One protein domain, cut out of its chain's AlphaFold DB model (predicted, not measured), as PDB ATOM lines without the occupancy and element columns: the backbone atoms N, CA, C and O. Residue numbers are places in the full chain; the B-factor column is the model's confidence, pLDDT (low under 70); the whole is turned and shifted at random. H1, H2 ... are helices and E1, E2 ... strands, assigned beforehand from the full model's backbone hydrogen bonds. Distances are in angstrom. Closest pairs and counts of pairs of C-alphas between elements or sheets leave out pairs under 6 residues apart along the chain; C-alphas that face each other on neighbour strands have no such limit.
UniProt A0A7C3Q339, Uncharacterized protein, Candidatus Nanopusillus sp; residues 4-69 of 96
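Overview. This is residues 4 to 69 of the 96 residues of an uncharacterized protein of Candidatus Nanopusillus sp (UniProt A0A7C3Q339). A strongly twisted sheet of four strands has the short helix H1 over one face, and residues 21 to 22 of the long link after H1 pair with E4. The 66 printed residues hold E1, H1, E2, E3, E4; the mixed sheet has the same strand order. The class is mixed, helices and strands, with under half in named elements. It is compact, radius of gyration of the C-alphas 10.6 A, spanning 27 by 22 by 19 A.

Arrangement. Start at E1, residues 4 to 6, parallel to E2, residues 37 to 42; N 5 and O 39 are 2.9 A apart. H1, residues 9 to 16, is on the sheet at a height of 8.7 A, with every O i to N i+4 pair within hydrogen-bond range. E1, H1, E2 form a strand-helix-strand unit, parallel neighbours with a helix between, its crossover right-handed. E2, E3, residues 45 to 52, and E4, residues 61 to 65, form a meander, each strand antiparallel to the one before; N 40 and O 48 are 2.8 A apart, N 51 and O 62 2.8 A.

Along the chain. Find C-alpha 4 at (33.753, 25.164, -24.783), where E1 begins. E2 spans 16.8 A, and E3 19.5 A, bending by 56 degrees at residue 49. E4 ends at C-alpha 65, (35.032, 11.801, -19.325).

Size, cuts and confidence. The printed part has no cut; H1 to E2 is a long link, and no printed residue is under 70 in pLDDT.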
ATOM      1  N   GLU A   4      34.936  25.887 -24.311       95.12
ATOM      2  CA  GLU A   4      33.753  25.164 -24.783       95.12
ATOM      3  C   GLU A   4      33.783  24.959 -26.300       95.12
ATOM      4  O   GLU A   4      34.134  25.856 -27.072       95.12
ATOM      5  N   ILE A   5      33.383  23.767 -26.746       96.31
ATOM      6  CA  ILE A   5      33.252  23.425 -28.163       96.31
ATOM      7  C   ILE A   5      31.837  22.915 -28.414       96.31
ATOM      8  O   ILE A   5      31.438  21.856 -27.927       96.31
ATOM      9  N   ARG A   6      31.088  23.659 -29.233       96.69
ATOM     10  CA  ARG A   6      29.796  23.211 -29.758       96.69
ATOM     11  C   ARG A   6      30.010  22.118 -30.799       96.69
ATOM     12  O   ARG A   6      30.761  22.306 -31.755       96.69
ATOM     13  N   ILE A   7      29.325  20.997 -30.618       97.56
ATOM     14  CA  ILE A   7      29.359  19.837 -31.506       97.56
ATOM     15  C   ILE A   7      27.967  19.553 -32.074       97.56
ATOM     16  O   ILE A   7      26.947  19.952 -31.514       97.56
ATOM     17  N   SER A   8      27.920  18.859 -33.210       97.31
ATOM     18  CA  SER A   8      26.657  18.454 -33.832       97.31
ATOM     19  C   SER A   8      26.069  17.202 -33.172       97.31
ATOM     20  O   SER A   8      26.791  16.402 -32.568       97.31
ATOM     21  N   LYS A   9      24.767  16.961 -33.385       97.81
ATOM     22  CA  LYS A   9      24.075  15.735 -32.940       97.81
ATOM     23  C   LYS A   9      24.760  14.460 -33.454       97.81
ATOM     24  O   LYS A   9      24.862  13.474 -32.733       97.81
ATOM     25  N   ARG A  10      25.317  14.497 -34.673       97.62
ATOM     26  CA  ARG A  10      26.096  13.385 -35.244       97.62
ATOM     27  C   ARG A  10      27.345  13.069 -34.418       97.62
ATOM     28  O   ARG A  10      27.653  11.899 -34.211       97.62
ATOM     29  N   ILE A  11      28.073  14.091 -33.967       98.06
ATOM     30  CA  ILE A  11      29.259  13.905 -33.123       98.06
ATOM     31  C   ILE A  11      28.855  13.436 -31.726       98.06
ATOM     32  O   ILE A  11      29.459  12.487 -31.234       98.06
ATOM     33  N   LYS A  12      27.791  14.004 -31.138       98.19
ATOM     34  CA  LYS A  12      27.219  13.523 -29.868       98.19
ATOM     35  C   LYS A  12      26.944  12.016 -29.921       98.19
ATOM     36  O   LYS A  12      27.442  11.278 -29.079       98.19
ATOM     37  N   ASN A  13      26.234  11.548 -30.948       98.19
ATOM     38  CA  ASN A  13      25.903  10.127 -31.096       98.19
ATOM     39  C   ASN A  13      27.153   9.243 -31.224       98.19
ATOM     40  O   ASN A  13      27.190   8.156 -30.661       98.19
ATOM     41  N   LYS A  14      28.204   9.711 -31.914       98.38
ATOM     42  CA  LYS A  14      29.485   8.989 -31.986       98.38
ATOM     43  C   LYS A  14      30.164   8.878 -30.616       98.38
ATOM     44  O   LYS A  14      30.703   7.818 -30.312       98.38
ATOM     45  N   ILE A  15      30.150   9.949 -29.817       98.31
ATOM     46  CA  ILE A  15      30.720   9.958 -28.458       98.31
ATOM     47  C   ILE A  15      29.974   8.958 -27.573       98.31
ATOM     48  O   ILE A  15      30.604   8.104 -26.957       98.31
ATOM     49  N   LEU A  16      28.640   9.026 -27.562       96.75
ATOM     50  CA  LEU A  16      27.800   8.114 -26.778       96.75
ATOM     51  C   LEU A  16      27.908   6.660 -27.260       96.75
ATOM     52  O   LEU A  16      27.833   5.742 -26.454       96.75
ATOM     53  N   GLY A  17      28.176   6.449 -28.551       97.56
ATOM     54  CA  GLY A  17      28.530   5.144 -29.120       97.56
ATOM     55  C   GLY A  17      29.957   4.674 -28.803       97.56
ATOM     56  O   GLY A  17      30.408   3.684 -29.371       97.56
ATOM     57  N   GLY A  18      30.698   5.383 -27.945       97.31
ATOM     58  CA  GLY A  18      32.008   4.971 -27.442       97.31
ATOM     59  C   GLY A  18      33.214   5.504 -28.217       97.31
ATOM     60  O   GLY A  18      34.348   5.224 -27.822       97.31
ATOM     61  N   LYS A  19      33.035   6.299 -29.284       97.94
ATOM     62  CA  LYS A  19      34.172   6.878 -30.020       97.94
ATOM     63  C   LYS A  19      34.928   7.880 -29.138       97.94
ATOM     64  O   LYS A  19      34.393   8.918 -28.763       97.94
ATOM     65  N   GLN A  20      36.204   7.594 -28.871       97.62
ATOM     66  CA  GLN A  20      37.044   8.381 -27.953       97.62
ATOM     67  C   GLN A  20      37.915   9.450 -28.632       97.62
ATOM     68  O   GLN A  20      38.408  10.352 -27.961       97.62
ATOM     69  N   VAL A  21      38.162   9.359 -29.941       98.12
ATOM     70  CA  VAL A  21      39.115  10.237 -30.645       98.12
ATOM     71  C   VAL A  21      38.472  10.817 -31.891       98.12
ATOM     72  O   VAL A  21      37.881  10.078 -32.675       98.12
ATOM     73  N   PHE A  22      38.622  12.124 -32.095       98.25
ATOM     74  CA  PHE A  22      38.061  12.841 -33.238       98.25
ATOM     75  C   PHE A  22      39.136  13.611 -33.987       98.25
ATOM     76  O   PHE A  22      40.100  14.116 -33.402       98.25
ATOM     77  N   THR A  23      38.943  13.701 -35.298       97.00
ATOM     78  CA  THR A  23      39.816  14.465 -36.191       97.00
ATOM     79  C   THR A  23      39.371  15.922 -36.306       97.00
ATOM     80  O   THR A  23      38.236  16.273 -35.976       97.00
ATOM     81  N   ILE A  24      40.251  16.769 -36.838       94.94
ATOM     82  CA  ILE A  24      39.959  18.185 -37.119       94.94
ATOM     83  C   ILE A  24      38.848  18.385 -38.165       94.94
ATOM     84  O   ILE A  24      38.220  19.437 -38.212       94.94
ATOM     85  N   ASN A  25      38.582  17.365 -38.989       93.88
ATOM     86  CA  ASN A  25      37.508  17.386 -39.984       93.88
ATOM     87  C   ASN A  25      36.149  17.029 -39.365       93.88
ATOM     88  O   ASN A  25      35.106  17.379 -39.906       93.88
ATOM     89  N   GLU A  26      36.146  16.316 -38.234       96.25
ATOM     90  CA  GLU A  26      34.918  15.946 -37.524       96.25
ATOM     91  C   GLU A  26      34.458  17.042 -36.556       96.25
ATOM     92  O   GLU A  26      33.256  17.226 -36.365       96.25
ATOM     93  N   ILE A  27      35.402  17.759 -35.942       94.56
ATOM     94  CA  ILE A  27      35.132  18.853 -35.007       94.56
ATOM     95  C   ILE A  27      35.881  20.090 -35.492       94.56
ATOM     96  O   ILE A  27      37.104  20.065 -35.608       94.56
ATOM     97  N   LYS A  28      35.135  21.174 -35.745       87.69
ATOM     98  CA  LYS A  28      35.659  22.431 -36.297       87.69
ATOM     99  C   LYS A  28      36.889  22.908 -35.517       87.69
ATOM    100  O   LYS A  28      36.849  22.998 -34.291       87.69
ATOM    101  N   LYS A  29      37.945  23.266 -36.255       90.06
ATOM    102  CA  LYS A  29      39.206  23.775 -35.706       90.06
ATOM    103  C   LYS A  29      38.977  24.977 -34.778       90.06
ATOM    104  O   LYS A  29      38.207  25.891 -35.074       90.06
ATOM    105  N   LYS A  30      39.698  24.950 -33.665       92.38
ATOM    106  CA  LYS A  30      39.836  25.953 -32.608       92.38
ATOM    107  C   LYS A  30      41.317  26.101 -32.277       92.38
ATOM    108  O   LYS A  30      42.038  25.100 -32.249       92.38
ATOM    109  N   GLU A  31      41.739  27.324 -31.990       89.56
ATOM    110  CA  GLU A  31      43.126  27.687 -31.674       89.56
ATOM    111  C   GLU A  31      43.372  27.728 -30.163       89.56
ATOM    112  O   GLU A  31      43.895  28.689 -29.612       89.56
ATOM    113  N   TYR A  32      42.940  26.682 -29.460       93.62
ATOM    114  CA  TYR A  32      43.189  26.561 -28.024       93.62
ATOM    115  C   TYR A  32      44.575  25.968 -27.761       93.62
ATOM    116  O   TYR A  32      45.077  25.217 -28.600       93.62
ATOM    117  N   PRO A  33      45.205  26.249 -26.607       94.81
ATOM    118  CA  PRO A  33      46.487  25.646 -26.273       94.81
ATOM    119  C   PRO A  33      46.435  24.111 -26.313       94.81
ATOM    120  O   PRO A  33      45.417  23.469 -26.050       94.81
ATOM    121  N   THR A  34      47.560  23.495 -26.677       94.94
ATOM    122  CA  THR A  34      47.658  22.030 -26.696       94.94
ATOM    123  C   THR A  34      47.538  21.482 -25.277       94.94
ATOM    124  O   THR A  34      48.177  21.991 -24.363       94.94
ATOM    125  N   GLY A  35      46.737  20.432 -25.102       93.75
ATOM    126  CA  GLY A  35      46.489  19.807 -23.805       93.75
ATOM    127  C   GLY A  35      45.392  20.486 -22.987       93.75
ATOM    128  O   GLY A  35      45.042  19.972 -21.928       93.75
ATOM    129  N   SER A  36      44.808  21.589 -23.469       94.88
ATOM    130  CA  SER A  36      43.703  22.238 -22.768       94.88
ATOM    131  C   SER A  36      42.513  21.297 -22.584       94.88
ATOM    132  O   SER A  36      42.129  20.558 -23.497       94.88
ATOM    133  N   LEU A  37      41.911  21.373 -21.397       94.75
ATOM    134  CA  LEU A  37      40.633  20.747 -21.103       94.75
ATOM    135  C   LEU A  37      39.519  21.546 -21.789       94.75
ATOM    136  O   LEU A  37      39.421  22.765 -21.630       94.75
ATOM    137  N   VAL A  38      38.687  20.855 -22.560       96.06
ATOM    138  CA  VAL A  38      37.554  21.432 -23.283       96.06
ATOM    139  C   VAL A  38      36.269  20.710 -22.896       96.06
ATOM    140  O   VAL A  38      36.243  19.485 -22.745       96.06
ATOM    141  N   LYS A  39      35.188  21.470 -22.769       96.69
ATOM    142  CA  LYS A  39      33.833  20.964 -22.565       96.69
ATOM    143  C   LYS A  39      33.121  20.885 -23.913       96.69
ATOM    144  O   LYS A  39      33.008  21.883 -24.625       96.69
ATOM    145  N   LEU A  40      32.653  19.698 -24.276       97.44
ATOM    146  CA  LEU A  40      31.870  19.468 -25.487       97.44
ATOM    147  C   LEU A  40      30.384  19.624 -25.165       97.44
ATOM    148  O   LEU A  40      29.877  18.973 -24.249       97.44
ATOM    149  N   ILE A  41      29.694  20.470 -25.930       97.56
ATOM    150  CA  ILE A  41      28.264  20.753 -25.749       97.56
ATOM    151  C   ILE A  41      27.485  20.556 -27.054       97.56
ATOM    152  O   ILE A  41      27.976  20.886 -28.134       97.56
ATOM    153  N   CYS A  42      26.263  20.035 -26.970       97.44
ATOM    154  CA  CYS A  42      25.347  19.888 -28.102       97.44
ATOM    155  C   CYS A  42      24.061  20.661 -27.794       97.44
ATOM    156  O   CYS A  42      23.276  20.252 -26.944       97.44
ATOM    157  N   GLY A  43      23.854  21.804 -28.453       95.50
ATOM    158  CA  GLY A  43      22.846  22.767 -27.999       95.50
ATOM    159  C   GLY A  43      23.216  23.293 -26.609       95.50
ATOM    160  O   GLY A  43      24.325  23.797 -26.434       95.50
ATOM    161  N   ASN A  44      22.322  23.116 -25.633       94.38
ATOM    162  CA  ASN A  44      22.543  23.497 -24.230       94.38
ATOM    163  C   ASN A  44      22.972  22.312 -23.344       94.38
ATOM    164  O   ASN A  44      23.117  22.454 -22.132       94.38
ATOM    165  N   GLU A  45      23.162  21.135 -23.936       96.44
ATOM    166  CA  GLU A  45      23.459  19.907 -23.212       96.44
ATOM    167  C   GLU A  45      24.968  19.672 -23.126       96.44
ATOM    168  O   GLU A  45      25.686  19.746 -24.129       96.44
ATOM    169  N   PHE A  46      25.445  19.346 -21.926       97.12
ATOM    170  CA  PHE A  46      26.784  18.804 -21.733       97.12
ATOM    171  C   PHE A  46      26.879  17.409 -22.356       97.12
ATOM    172  O   PHE A  46      26.006  16.577 -22.139       97.12
ATOM    173  N   VAL A  47      27.954  17.146 -23.098       97.81
ATOM    174  CA  VAL A  47      28.176  15.834 -23.721       97.81
ATOM    175  C   VAL A  47      29.385  15.126 -23.131       97.81
ATOM    176  O   VAL A  47      29.300  13.945 -22.813       97.81
ATOM    177  N   ALA A  48      30.526  15.812 -23.046       97.69
ATOM    178  CA  ALA A  48      31.763  15.208 -22.568       97.69
ATOM    179  C   ALA A  48      32.816  16.257 -22.211       97.69
ATOM    180  O   ALA A  48      32.845  17.360 -22.761       97.69
ATOM    181  N   TRP A  49      33.758  15.850 -21.375       96.94
ATOM    182  CA  TRP A  49      35.055  16.490 -21.218       96.94
ATOM    183  C   TRP A  49      36.077  15.858 -22.147       96.94
ATOM    184  O   TRP A  49      36.093  14.639 -22.338       96.94
ATOM    185  N   ALA A  50      36.959  16.673 -22.716       96.75
ATOM    186  CA  ALA A  50      37.983  16.209 -23.636       96.75
ATOM    187  C   ALA A  50      39.269  17.036 -23.532       96.75
ATOM    188  O   ALA A  50      39.277  18.133 -22.983       96.75
ATOM    189  N   THR A  51      40.356  16.522 -24.100       96.31
ATOM    190  CA  THR A  51      41.566  17.308 -24.381       96.31
ATOM    191  C   THR A  51      41.633  17.672 -25.851       96.31
ATOM    192  O   THR A  51      41.181  16.906 -26.708       96.31
ATOM    193  N   ILE A  52      42.233  18.824 -26.141       96.88
ATOM    194  CA  ILE A  52      42.480  19.302 -27.501       96.88
ATOM    195  C   ILE A  52      43.973  19.306 -27.838       96.88
ATOM    196  O   ILE A  52      44.819  19.687 -27.031       96.88
ATOM    197  N   ASN A  53      44.308  18.906 -29.062       96.12
ATOM    198  CA  ASN A  53      45.646  19.045 -29.623       96.12
ATOM    199  C   ASN A  53      45.559  19.572 -31.063       96.12
ATOM    200  O   ASN A  53      45.498  18.774 -32.005       96.12
ATOM    201  N   PRO A  54      45.593  20.902 -31.270       93.19
ATOM    202  CA  PRO A  54      45.523  21.490 -32.609       93.19
ATOM    203  C   PRO A  54      46.693  21.119 -33.518       93.19
ATOM    204  O   PRO A  54      46.556  21.201 -34.736       93.19
ATOM    205  N   LYS A  55      47.821  20.678 -32.947       93.81
ATOM    206  CA  LYS A  55      49.000  20.224 -33.696       93.81
ATOM    207  C   LYS A  55      48.845  18.797 -34.234       93.81
ATOM    208  O   LYS A  55      49.668  18.361 -35.031       93.81
ATOM    209  N   ASN A  56      47.812  18.052 -33.822       94.75
ATOM    210  CA  ASN A  56      47.563  16.684 -34.281       94.75
ATOM    211  C   ASN A  56      46.178  16.543 -34.940       94.75
ATOM    212  O   ASN A  56      45.217  16.160 -34.271       94.75
ATOM    213  N   PRO A  57      46.062  16.763 -36.264       92.88
ATOM    214  CA  PRO A  57      44.787  16.694 -36.983       92.88
ATOM    215  C   PRO A  57      44.056  15.349 -36.870       92.88
ATOM    216  O   PRO A  57      42.827  15.313 -36.881       92.88
ATOM    217  N   LYS A  58      44.800  14.239 -36.750       95.56
ATOM    218  CA  LYS A  58      44.245  12.875 -36.652       95.56
ATOM    219  C   LYS A  58      43.728  12.543 -35.249       95.56
ATOM    220  O   LYS A  58      42.894  11.656 -35.098       95.56
ATOM    221  N   ARG A  59      44.241  13.219 -34.218       95.94
ATOM    222  CA  ARG A  59      43.877  13.019 -32.805       95.94
ATOM    223  C   ARG A  59      43.590  14.367 -32.152       95.94
ATOM    224  O   ARG A  59      44.145  14.675 -31.097       95.94
ATOM    225  N   TYR A  60      42.768  15.155 -32.837       97.25
ATOM    226  CA  TYR A  60      42.519  16.557 -32.539       97.25
ATOM    227  C   TYR A  60      41.792  16.733 -31.207       97.25
ATOM    228  O   TYR A  60      42.194  17.564 -30.397       97.25
ATOM    229  N   ILE A  61      40.775  15.907 -30.960       98.06
ATOM    230  CA  ILE A  61      40.061  15.835 -29.684       98.06
ATOM    231  C   ILE A  61      40.152  14.410 -29.146       98.06
ATOM    232  O   ILE A  61      39.968  13.448 -29.900       98.06
ATOM    233  N   ARG A  62      40.415  14.271 -27.844       97.56
ATOM    234  CA  ARG A  62      40.352  12.989 -27.128       97.56
ATOM    235  C   ARG A  62      39.432  13.109 -25.930       97.56
ATOM    236  O   ARG A  62      39.695  13.925 -25.048       97.56
ATOM    237  N   ILE A  63      38.380  12.303 -25.913       97.69
ATOM    238  CA  ILE A  63      37.425  12.246 -24.812       97.69
ATOM    239  C   ILE A  63      38.155  11.788 -23.549       97.69
ATOM    240  O   ILE A  63      38.964  10.861 -23.575       97.69
ATOM    241  N   LEU A  64      37.897  12.499 -22.459       94.62
ATOM    242  CA  LEU A  64      38.383  12.174 -21.129       94.62
ATOM    243  C   LEU A  64      37.261  11.575 -20.297       94.62
ATOM    244  O   LEU A  64      37.434  10.486 -19.766       94.62
ATOM    245  N   SER A  65      36.123  12.254 -20.185       95.19
ATOM    246  CA  SER A  65      35.032  11.801 -19.325       95.19
ATOM    247  C   SER A  65      33.674  12.169 -19.903       95.19
ATOM    248  O   SER A  65      33.542  13.170 -20.605       95.19
ATOM    249  N   LEU A  66      32.675  11.341 -19.604       95.38
ATOM    250  CA  LEU A  66      31.261  11.613 -19.870       95.38
ATOM    251  C   LEU A  66      30.534  12.113 -18.614       95.38
ATOM    252  O   LEU A  66      29.364  12.467 -18.690       95.38
ATOM    253  N   GLU A  67      31.218  12.154 -17.469       93.62
ATOM    254  CA  GLU A  67      30.665  12.660 -16.216       93.62
ATOM    255  C   GLU A  67      30.679  14.186 -16.231       93.62
ATOM    256  O   GLU A  67      31.706  14.803 -16.522       93.62
ATOM    257  N   LYS A  68      29.538  14.806 -15.924       90.62
ATOM    258  CA  LYS A  68      29.421  16.270 -15.893       90.62
ATOM    259  C   LYS A  68      30.251  16.861 -14.752       90.62
ATOM    260  O   LYS A  68      31.012  17.802 -14.989       90.62
ATOM    261  N   ASP A  69      30.145  16.254 -13.571       88.81
ATOM    262  CA  ASP A  69      30.827  16.647 -12.331       88.81
ATOM    263  C   ASP A  69      32.250  16.075 -12.295       88.81
ATOM    264  O   ASP A  69      32.639  15.272 -11.450       88.81
TER     265      ASP A  69